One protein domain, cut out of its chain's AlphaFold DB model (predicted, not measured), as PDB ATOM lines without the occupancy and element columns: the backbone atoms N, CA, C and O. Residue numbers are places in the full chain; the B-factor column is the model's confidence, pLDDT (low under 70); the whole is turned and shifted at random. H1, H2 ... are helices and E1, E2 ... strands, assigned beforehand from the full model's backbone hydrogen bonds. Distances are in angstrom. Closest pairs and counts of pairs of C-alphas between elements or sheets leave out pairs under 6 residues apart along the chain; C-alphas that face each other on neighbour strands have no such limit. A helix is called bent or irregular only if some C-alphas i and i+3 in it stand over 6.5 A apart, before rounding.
ATOM      1  N   ASP A  31     -53.232  -4.686 -24.362       77.62
ATOM      2  CA  ASP A  31     -53.755  -3.587 -25.164       77.62
ATOM      3  C   ASP A  31     -52.732  -2.448 -25.202       77.62
ATOM      4  O   ASP A  31     -52.186  -2.033 -24.174       77.62
ATOM      5  N   ALA A  32     -52.476  -1.925 -26.394       80.81
ATOM      6  CA  ALA A  32     -51.652  -0.745 -26.590       80.81
ATOM      7  C   ALA A  32     -52.191   0.107 -27.744       80.81
ATOM      8  O   ALA A  32     -53.032  -0.317 -28.534       80.81
ATOM      9  N   LYS A  33     -51.694   1.341 -27.837       81.19
ATOM     10  CA  LYS A  33     -51.982   2.246 -28.950       81.19
ATOM     11  C   LYS A  33     -50.746   2.362 -29.832       81.19
ATOM     12  O   LYS A  33     -49.638   2.492 -29.314       81.19
ATOM     13  N   ALA A  34     -50.950   2.348 -31.143       77.12
ATOM     14  CA  ALA A  34     -49.905   2.576 -32.133       77.12
ATOM     15  C   ALA A  34     -50.300   3.692 -33.099       77.12
ATOM     16  O   ALA A  34     -51.482   3.934 -33.345       77.12
ATOM     17  N   GLU A  35     -49.293   4.354 -33.658       80.00
ATOM     18  CA  GLU A  35     -49.454   5.291 -34.762       80.00
ATOM     19  C   GLU A  35     -49.061   4.604 -36.069       80.00
ATOM     20  O   GLU A  35     -47.961   4.069 -36.215       80.00
ATOM     21  N   PHE A  36     -49.983   4.607 -37.021       76.25
ATOM     22  CA  PHE A  36     -49.801   4.054 -38.350       76.25
ATOM     23  C   PHE A  36     -49.724   5.180 -39.357       76.25
ATOM     24  O   PHE A  36     -50.647   5.988 -39.471       76.25
ATOM     25  N   VAL A  37     -48.615   5.224 -40.085       77.69
ATOM     26  CA  VAL A  37     -48.358   6.258 -41.080       77.69
ATOM     27  C   VAL A  37     -48.470   5.643 -42.465       77.69
ATOM     28  O   VAL A  37     -47.781   4.678 -42.795       77.69
ATOM     29  N   THR A  38     -49.335   6.225 -43.285       72.19
ATOM     30  CA  THR A  38     -49.536   5.856 -44.687       72.19
ATOM     31  C   THR A  38     -49.189   7.024 -45.591       72.19
ATOM     32  O   THR A  38     -49.228   8.179 -45.173       72.19
ATOM     33  N   ILE A  39     -48.838   6.722 -46.836       73.94
ATOM     34  CA  ILE A  39     -48.721   7.730 -47.886       73.94
ATOM     35  C   ILE A  39     -50.061   7.748 -48.626       73.94
ATOM     36  O   ILE A  39     -50.483   6.722 -49.156       73.94
ATOM     37  N   GLY A  40     -50.744   8.891 -48.623       69.50
ATOM     38  CA  GLY A  40     -51.965   9.110 -49.397       69.50
ATOM     39  C   GLY A  40     -51.688   9.214 -50.899       69.50
ATOM     40  O   GLY A  40     -50.543   9.349 -51.326       69.50
ATOM     41  N   GLU A  41     -52.742   9.205 -51.714       73.12
ATOM     42  CA  GLU A  41     -52.649   9.250 -53.187       73.12
ATOM     43  C   GLU A  41     -51.875  10.468 -53.719       73.12
ATOM     44  O   GLU A  41     -51.254  10.418 -54.776       73.12
ATOM     45  N   THR A  42     -51.871  11.561 -52.959       75.81
ATOM     46  CA  THR A  42     -51.165  12.812 -53.266       75.81
ATOM     47  C   THR A  42     -49.713  12.832 -52.779       75.81
ATOM     48  O   THR A  42     -49.041  13.855 -52.898       75.81
ATOM     49  N   GLY A  43     -49.221  11.738 -52.191       70.62
ATOM     50  CA  GLY A  43     -47.902  11.666 -51.559       70.62
ATOM     51  C   GLY A  43     -47.852  12.231 -50.134       70.62
ATOM     52  O   GLY A  43     -46.790  12.222 -49.514       70.62
ATOM     53  N   SER A  44     -48.970  12.721 -49.588       76.56
ATOM     54  CA  SER A  44     -49.024  13.239 -48.217       76.56
ATOM     55  C   SER A  44     -48.926  12.119 -47.184       76.56
ATOM     56  O   SER A  44     -49.556  11.075 -47.341       76.56
ATOM     57  N   LEU A  45     -48.209  12.355 -46.086       77.81
ATOM     58  CA  LEU A  45     -48.187  11.433 -44.953       77.81
ATOM     59  C   LEU A  45     -49.450  11.606 -44.106       77.81
ATOM     60  O   LEU A  45     -49.720  12.693 -43.599       77.81
ATOM     61  N   THR A  46     -50.187  10.517 -43.928       74.62
ATOM     62  CA  THR A  46     -51.370  10.450 -43.072       74.62
ATOM     63  C   THR A  46     -51.068   9.551 -41.884       74.62
ATOM     64  O   THR A  46     -50.774   8.370 -42.066       74.62
ATOM     65  N   THR A  47     -51.173  10.098 -40.672       80.44
ATOM     66  CA  THR A  47     -50.990   9.354 -39.420       80.44
ATOM     67  C   THR A  47     -52.340   9.048 -38.779       80.44
ATOM     68  O   THR A  47     -53.153   9.947 -38.569       80.44
ATOM     69  N   GLN A  48     -52.562   7.788 -38.420       79.75
ATOM     70  CA  GLN A  48     -53.753   7.319 -37.721       79.75
ATOM     71  C   GLN A  48     -53.363   6.598 -36.427       79.75
ATOM     72  O   GLN A  48     -52.470   5.757 -36.426       79.75
ATOM     73  N   LYS A  49     -54.058   6.895 -35.323       81.88
ATOM     74  CA  LYS A  49     -53.939   6.129 -34.074       81.88
ATOM     75  C   LYS A  49     -54.835   4.898 -34.132       81.88
ATOM     76  O   LYS A  49     -56.004   5.021 -34.485       81.88
ATOM     77  N   MET A  50     -54.307   3.748 -33.738       78.00
ATOM     78  CA  MET A  50     -55.023   2.473 -33.734       78.00
ATOM     79  C   MET A  50     -54.770   1.681 -32.461       78.00
ATOM     80  O   MET A  50     -53.746   1.854 -31.794       78.00
ATOM     81  N   ASP A  51     -55.726   0.820 -32.140       83.06
ATOM     82  CA  ASP A  51     -55.580  -0.204 -31.119       83.06
ATOM     83  C   ASP A  51     -54.745  -1.359 -31.663       83.06
ATOM     84  O   ASP A  51     -54.930  -1.811 -32.793       83.06
ATOM     85  N   ILE A  52     -53.799  -1.815 -30.852       80.69
ATOM     86  CA  ILE A  52     -52.986  -2.986 -31.141       80.69
ATOM     87  C   ILE A  52     -52.985  -3.918 -29.940       80.69
ATOM     88  O   ILE A  52     -53.019  -3.478 -28.789       80.69
ATOM     89  N   PHE A  53     -52.876  -5.211 -30.221       80.94
ATOM     90  CA  PHE A  53     -52.709  -6.223 -29.188       80.94
ATOM     91  C   PHE A  53     -51.300  -6.783 -29.262       80.94
ATOM     92  O   PHE A  53     -50.876  -7.315 -30.289       80.94
ATOM     93  N   ILE A  54     -50.567  -6.667 -28.168       80.62
ATOM     94  CA  ILE A  54     -49.229  -7.230 -28.035       80.62
ATOM     95  C   ILE A  54     -49.380  -8.625 -27.424       80.62
ATOM     96  O   ILE A  54     -50.152  -8.811 -26.479       80.62
ATOM     97  N   GLY A  55     -48.682  -9.611 -27.994       71.19
ATOM     98  CA  GLY A  55     -48.610 -10.957 -27.422       71.19
ATOM     99  C   GLY A  55     -47.986 -10.977 -26.022       71.19
ATOM    100  O   GLY A  55     -47.556  -9.949 -25.497       71.19
ATOM    101  N   ASP A  56     -47.914 -12.165 -25.419       70.62
ATOM    102  CA  ASP A  56     -47.274 -12.345 -24.110       70.62
ATOM    103  C   ASP A  56     -45.838 -11.769 -24.090       70.62
ATOM    104  O   ASP A  56     -45.191 -11.715 -25.135       70.62
ATOM    105  N   PRO A  57     -45.256 -11.445 -22.921       60.94
ATOM    106  CA  PRO A  57     -43.889 -10.908 -22.810       60.94
ATOM    107  C   PRO A  57     -42.776 -11.733 -23.491       60.94
ATOM    108  O   PRO A  57     -41.681 -11.227 -23.726       60.94
ATOM    109  N   HIS A  58     -43.041 -13.001 -23.819       59.72
ATOM    110  CA  HIS A  58     -42.134 -13.904 -24.543       59.72
ATOM    111  C   HIS A  58     -42.491 -14.088 -26.025       59.72
ATOM    112  O   HIS A  58     -41.894 -14.907 -26.722       59.72
ATOM    113  N   GLN A  59     -43.494 -13.365 -26.507       61.22
ATOM    114  CA  GLN A  59     -44.022 -13.439 -27.855       61.22
ATOM    115  C   GLN A  59     -43.804 -12.098 -28.557       61.22
ATOM    116  O   GLN A  59     -44.190 -11.040 -28.077       61.22
ATOM    117  N   THR A  60     -43.180 -12.143 -29.730       68.69
ATOM    118  CA  THR A  60     -42.785 -10.952 -30.493       68.69
ATOM    119  C   THR A  60     -43.735 -10.706 -31.659       68.69
ATOM    120  O   THR A  60     -43.303 -10.594 -32.807       68.69
ATOM    121  N   TYR A  61     -45.040 -10.704 -31.406       68.75
ATOM    122  CA  TYR A  61     -46.015 -10.378 -32.441       68.75
ATOM    123  C   TYR A  61     -47.017  -9.347 -31.934       68.75
ATOM    124  O   TYR A  61     -47.365  -9.299 -30.751       68.75
ATOM    125  N   ILE A  62     -47.456  -8.520 -32.873       77.69
ATOM    126  CA  ILE A  62     -48.470  -7.492 -32.690       77.69
ATOM    127  C   ILE A  62     -49.639  -7.882 -33.586       77.69
ATOM    128  O   ILE A  62     -49.438  -8.274 -34.738       77.69
ATOM    129  N   ILE A  63     -50.845  -7.815 -33.046       79.00
ATOM    130  CA  ILE A  63     -52.080  -8.060 -33.778       79.00
ATOM    131  C   ILE A  63     -52.709  -6.705 -34.082       79.00
ATOM    132  O   ILE A  63     -52.857  -5.863 -33.195       79.00
ATOM    133  N   PHE A  64     -53.075  -6.532 -35.347       79.62
ATOM    134  CA  PHE A  64     -53.770  -5.365 -35.874       79.62
ATOM    135  C   PHE A  64     -55.208  -5.736 -36.219       79.62
ATOM    136  O   PHE A  64     -55.504  -6.916 -36.443       79.62
ATOM    137  N   ASP A  65     -56.076  -4.731 -36.371       81.44
ATOM    138  CA  ASP A  65     -57.349  -4.979 -37.040       81.44
ATOM    139  C   ASP A  65     -57.112  -5.496 -38.458       81.44
ATOM    140  O   ASP A  65     -56.135  -5.168 -39.146       81.44
ATOM    141  N   LYS A  66     -58.054  -6.327 -38.900       78.69
ATOM    142  CA  LYS A  66     -57.975  -7.044 -40.170       78.69
ATOM    143  C   LYS A  66     -57.749  -6.108 -41.360       78.69
ATOM    144  O   LYS A  66     -56.963  -6.444 -42.244       78.69
ATOM    145  N   ASP A  67     -58.405  -4.952 -41.361       80.06
ATOM    146  CA  ASP A  67     -58.341  -3.988 -42.460       80.06
ATOM    147  C   ASP A  67     -56.940  -3.378 -42.583       80.06
ATOM    148  O   ASP A  67     -56.371  -3.339 -43.671       80.06
ATOM    149  N   ILE A  68     -56.324  -3.027 -41.452       76.44
ATOM    150  CA  ILE A  68     -54.948  -2.513 -41.397       76.44
ATOM    151  C   ILE A  68     -53.961  -3.588 -41.855       76.44
ATOM    152  O   ILE A  68     -53.076  -3.326 -42.672       76.44
ATOM    153  N   GLY A  69     -54.139  -4.825 -41.379       76.25
ATOM    154  CA  GLY A  69     -53.328  -5.960 -41.812       76.25
ATOM    155  C   GLY A  69     -53.438  -6.222 -43.319       76.25
ATOM    156  O   GLY A  69     -52.450  -6.593 -43.954       76.25
ATOM    157  N   PHE A  70     -54.614  -6.000 -43.910       76.12
ATOM    158  CA  PHE A  70     -54.817  -6.102 -45.354       76.12
ATOM    159  C   PHE A  70     -54.111  -4.972 -46.108       76.12
ATOM    160  O   PHE A  70     -53.360  -5.262 -47.037       76.12
ATOM    161  N   THR A  71     -54.267  -3.718 -45.670       76.56
ATOM    162  CA  THR A  71     -53.568  -2.558 -46.249       76.56
ATOM    163  C   THR A  71     -52.052  -2.735 -46.216       76.56
ATOM    164  O   THR A  71     -51.364  -2.447 -47.195       76.56
ATOM    165  N   MET A  72     -51.514  -3.256 -45.113       75.44
ATOM    166  CA  MET A  72     -50.085  -3.529 -44.991       75.44
ATOM    167  C   MET A  72     -49.637  -4.627 -45.961       75.44
ATOM    168  O   MET A  72     -48.637  -4.465 -46.658       75.44
ATOM    169  N   LYS A  73     -50.400  -5.722 -46.061       75.31
ATOM    170  CA  LYS A  73     -50.118  -6.801 -47.016       75.31
ATOM    171  C   LYS A  73     -50.162  -6.317 -48.463       75.31
ATOM    172  O   LYS A  73     -49.261  -6.655 -49.226       75.31
ATOM    173  N   SER A  74     -51.163  -5.521 -48.839       74.00
ATOM    174  CA  SER A  74     -51.265  -4.967 -50.191       74.00
ATOM    175  C   SER A  74     -50.124  -4.003 -50.492       74.00
ATOM    176  O   SER A  74     -49.549  -4.069 -51.575       74.00
ATOM    177  N   ALA A  75     -49.755  -3.153 -49.528       73.12
ATOM    178  CA  ALA A  75     -48.629  -2.240 -49.671       73.12
ATOM    179  C   ALA A  75     -47.330  -3.012 -49.922       73.12
ATOM    180  O   ALA A  75     -46.612  -2.690 -50.863       73.12
ATOM    181  N   ILE A  76     -47.072  -4.079 -49.164       71.94
ATOM    182  CA  ILE A  76     -45.864  -4.890 -49.348       71.94
ATOM    183  C   ILE A  76     -45.890  -5.650 -50.679       71.94
ATOM    184  O   ILE A  76     -44.905  -5.646 -51.408       71.94
ATOM    185  N   ALA A  77     -47.026  -6.250 -51.042       71.69
ATOM    186  CA  ALA A  77     -47.172  -6.959 -52.315       71.69
ATOM    187  C   ALA A  77     -47.030  -6.038 -53.543       71.69
ATOM    188  O   ALA A  77     -46.670  -6.502 -54.621       71.69
ATOM    189  N   SER A  78     -47.317  -4.741 -53.391       69.88
ATOM    190  CA  SER A  78     -47.178  -3.741 -54.457       69.88
ATOM    191  C   SER A  78     -45.738  -3.267 -54.680       69.88
ATOM    192  O   SER A  78     -45.469  -2.561 -55.652       69.88
ATOM    193  N   GLN A  79     -44.804  -3.630 -53.795       65.56
ATOM    194  CA  GLN A  79     -43.444  -3.116 -53.853       65.56
ATOM    195  C   GLN A  79     -42.608  -3.864 -54.909       65.56
ATOM    196  O   GLN A  79     -42.533  -5.098 -54.886       65.56
ATOM    197  N   PRO A  80     -41.938  -3.144 -55.830       57.00
ATOM    198  CA  PRO A  80     -41.123  -3.768 -56.866       57.00
ATOM    199  C   PRO A  80     -40.001  -4.618 -56.263       57.00
ATOM    200  O   PRO A  80     -39.236  -4.147 -55.425       57.00
ATOM    201  N   GLY A  81     -39.886  -5.874 -56.699       57.28
ATOM    202  CA  GLY A  81     -38.840  -6.795 -56.235       57.28
ATOM    203  C   GLY A  81     -39.148  -7.526 -54.924       57.28
ATOM    204  O   GLY A  81     -38.367  -8.387 -54.523       57.28
ATOM    205  N   VAL A  82     -40.294  -7.258 -54.289       57.38
ATOM    206  CA  VAL A  82     -40.782  -8.017 -53.133       57.38
ATOM    207  C   VAL A  82     -41.803  -9.040 -53.628       57.38
ATOM    208  O   VAL A  82     -43.005  -8.805 -53.621       57.38
ATOM    209  N   ALA A  83     -41.335 -10.200 -54.093       54.53
ATOM    210  CA  ALA A  83     -42.231 -11.347 -54.214       54.53
ATOM    211  C   ALA A  83     -42.585 -11.797 -52.783       54.53
ATOM    212  O   ALA A  83     -41.666 -12.138 -52.031       54.53
ATOM    213  N   PRO A  84     -43.864 -11.792 -52.361       55.72
ATOM    214  CA  PRO A  84     -44.233 -12.115 -50.990       55.72
ATOM    215  C   PRO A  84     -44.139 -13.629 -50.767       55.72
ATOM    216  O   PRO A  84     -45.143 -14.336 -50.732       55.72
ATOM    217  N   PHE A  85     -42.924 -14.151 -50.610       54.56
ATOM    218  CA  PHE A  85     -42.695 -15.494 -50.084       54.56
ATOM    219  C   PHE A  85     -42.769 -15.431 -48.553       54.56
ATOM    220  O   PHE A  85     -41.777 -15.572 -47.841       54.56
ATOM    221  N   PHE A  86     -43.963 -15.140 -48.033       61.09
ATOM    222  CA  PHE A  86     -44.216 -15.258 -46.602       61.09
ATOM    223  C   PHE A  86     -44.416 -16.742 -46.270       61.09
ATOM    224  O   PHE A  86     -45.237 -17.392 -46.920       61.09
ATOM    225  N   PRO A  87     -43.721 -17.296 -45.259       57.69
ATOM    226  CA  PRO A  87     -43.940 -18.676 -44.819       57.69
ATOM    227  C   PRO A  87     -45.379 -18.928 -44.349       57.69
ATOM    228  O   PRO A  87     -45.838 -20.065 -44.325       57.69
ATOM    229  N   ASP A  88     -46.072 -17.861 -43.953       62.97
ATOM    230  CA  ASP A  88     -47.441 -17.867 -43.465       62.97
ATOM    231  C   ASP A  88     -48.169 -16.618 -44.010       62.97
ATOM    232  O   ASP A  88     -47.757 -15.502 -43.690       62.97
ATOM    233  N   PRO A  89     -49.237 -16.758 -44.820       64.62
ATOM    234  CA  PRO A  89     -49.972 -15.625 -45.398       64.62
ATOM    235  C   PRO A  89     -50.722 -14.777 -44.355       64.62
ATOM    236  O   PRO A  89     -51.187 -13.664 -44.644       64.62
ATOM    237  N   GLU A  90     -50.862 -15.282 -43.130       68.06
ATOM    238  CA  GLU A  90     -51.442 -14.548 -42.009       68.06
ATOM    239  C   GLU A  90     -50.404 -13.710 -41.255       68.06
ATOM    240  O   GLU A  90     -50.784 -12.851 -40.461       68.06
ATOM    241  N   LYS A  91     -49.104 -13.889 -41.536       69.38
ATOM    242  CA  LYS A  91     -48.014 -13.201 -40.838       69.38
ATOM    243  C   LYS A  91     -47.139 -12.398 -41.790       69.38
ATOM    244  O   LYS A  91     -46.671 -12.885 -42.812       69.38
ATOM    245  N   VAL A  92     -46.845 -11.167 -41.388       70.12
ATOM    246  CA  VAL A  92     -45.892 -10.295 -42.078       70.12
ATOM    247  C   VAL A  92     -44.654 -10.141 -41.189       70.12
ATOM    248  O   VAL A  92     -44.793  -9.687 -40.053       70.12
ATOM    249  N   PRO A  93     -43.448 -10.514 -41.656       71.50
ATOM    250  CA  PRO A  93     -42.232 -10.330 -40.881       71.50
ATOM    251  C   PRO A  93     -41.859  -8.844 -40.825       71.50
ATOM    252  O   PRO A  93     -41.734  -8.180 -41.859       71.50
ATOM    253  N   LEU A  94     -41.652  -8.339 -39.609       74.00
ATOM    254  CA  LEU A  94     -41.189  -6.980 -39.340       74.00
ATOM    255  C   LEU A  94     -39.857  -7.021 -38.598       74.00
ATOM    256  O   LEU A  94     -39.658  -7.833 -37.698       74.00
ATOM    257  N   THR A  95     -38.970  -6.103 -38.957       74.00
ATOM    258  CA  THR A  95     -37.701  -5.867 -38.276       74.00
ATOM    259  C   THR A  95     -37.892  -4.761 -37.251       74.00
ATOM    260  O   THR A  95     -38.436  -3.704 -37.570       74.00
ATOM    261  N   PHE A  96     -37.432  -4.986 -36.020       71.88
ATOM    262  CA  PHE A  96     -37.383  -3.945 -35.000       71.88
ATOM    263  C   PHE A  96     -36.074  -3.158 -35.100       71.88
ATOM    264  O   PHE A  96     -34.985  -3.703 -34.934       71.88
ATOM    265  N   PHE A  97     -36.176  -1.857 -35.337       70.75
ATOM    266  CA  PHE A  97     -35.044  -0.943 -35.384       70.75
ATOM    267  C   PHE A  97     -34.841  -0.316 -34.008       70.75
ATOM    268  O   PHE A  97     -35.559   0.601 -33.614       70.75
ATOM    269  N   HIS A  98     -33.835  -0.793 -33.277       71.69
ATOM    270  CA  HIS A  98     -33.580  -0.377 -31.896       71.69
ATOM    271  C   HIS A  98     -33.278   1.117 -31.744       71.69
ATOM    272  O   HIS A  98     -33.768   1.743 -30.805       71.69
ATOM    273  N   ALA A  99     -32.497   1.694 -32.664       72.88
ATOM    274  CA  ALA A  99     -32.049   3.086 -32.578       72.88
ATOM    275  C   ALA A  99     -33.220   4.085 -32.592       72.88
ATOM    276  O   ALA A  99     -33.208   5.077 -31.871       72.88
ATOM    277  N   SER A 100     -34.252   3.793 -33.381       67.88
ATOM    278  CA  SER A 100     -35.443   4.633 -33.546       67.88
ATOM    279  C   SER A 100     -36.711   4.013 -32.951       67.88
ATOM    280  O   SER A 100     -37.778   4.613 -33.046       67.88
ATOM    281  N   ARG A 101     -36.594   2.849 -32.297       68.25
ATOM    282  CA  ARG A 101     -37.666   2.113 -31.601       68.25
ATOM    283  C   ARG A 101     -38.939   1.946 -32.440       68.25
ATOM    284  O   ARG A 101     -40.034   2.253 -31.969       68.25
ATOM    285  N   HIS A 102     -38.794   1.459 -33.669       68.50
ATOM    286  CA  HIS A 102     -39.922   1.212 -34.570       68.50
ATOM    287  C   HIS A 102     -39.822  -0.147 -35.265       68.50
ATOM    288  O   HIS A 102     -38.749  -0.744 -35.339       68.50
ATOM    289  N   PHE A 103     -40.951  -0.623 -35.784       71.81
ATOM    290  CA  PHE A 103     -41.022  -1.814 -36.624       71.81
ATOM    291  C   PHE A 103     -41.149  -1.406 -38.094       71.81
ATOM    292  O   PHE A 103     -41.977  -0.560 -38.422       71.81
ATOM    293  N   ALA A 104     -40.354  -2.006 -38.978       71.38
ATOM    294  CA  ALA A 104     -40.486  -1.824 -40.423       71.38
ATOM    295  C   ALA A 104     -40.114  -3.099 -41.188       71.38
ATOM    296  O   ALA A 104     -39.377  -3.953 -40.696       71.38
ATOM    297  N   HIS A 105     -40.646  -3.248 -42.398       72.00
ATOM    298  CA  HIS A 105     -40.310  -4.375 -43.263       72.00
ATOM    299  C   HIS A 105     -38.929  -4.146 -43.899       72.00
ATOM    300  O   HIS A 105     -38.672  -3.076 -44.448       72.00
TER     301      HIS A 105
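This is residues 31 to 105 of the 143 residues of an uncharacterized protein of Ophiocordyceps camponoti-saundersi (nom. inval.) (UniProt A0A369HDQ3). What shape does the model show? One long, bent hairpin, E1 and E2, makes a wall, with helix H1 and a small second hairpin, E3 and E4, in separate places beyond it, joined by long links. Residues 78 to 83 stick out as part of the loop after H1. What is it built of? The printed part has 75 residues, under half of them in named elements, in the order E1, E2, H1, E3, E4; the class is mixed, helices and strands, and both two-strand sheets are antiparallel. It is only just compact, close to loose, with a radius of gyration of the C-alphas of 13.2 A and spans of 38 by 29 by 28 A.

Where is the longer hairpin? E1, residues 31 to 39, begins at C-alpha 31 (-53.755, -3.587, -25.164) and is 25.9 A long; E2, residues 45 to 54, is 25.2 A long. Where are the others? H1 is residues 66 to 77, 16.3 A; E3 is residues 95 to 97, 6.3 A; E4 is residues 102 to 104, 6.6 A, ending at C-alpha 104 (-40.486, -1.824, -40.423).

How do E1 and E2 pair? They form an antiparallel hairpin at 153 degrees, with N 34 and O 50 2.9 A apart. E2 bends by 62 degrees at residue 51, and its residues 53 to 54 pair antiparallel with residues 62 to 63. And the rest? E3 and E4 form an antiparallel hairpin at 143 degrees, with N 95 and O 104 2.8 A apart. Both are apart from E1 and E2; H1 is apart from E1 and E4. In H1 every O i to N i+4 pair is within hydrogen-bond range.

How far does it reach? The two C-alphas farthest apart, those of Thr 42 and His 58, are 40.3 A apart. Is it continuous and sure? The printed part has no cut; the links E2 to H1 and H1 to E3 are long. Mean pLDDT of the printed part is 72.0, with residue 40, residues 57 to 61, 78 to 91 and 100 to 102 under 70.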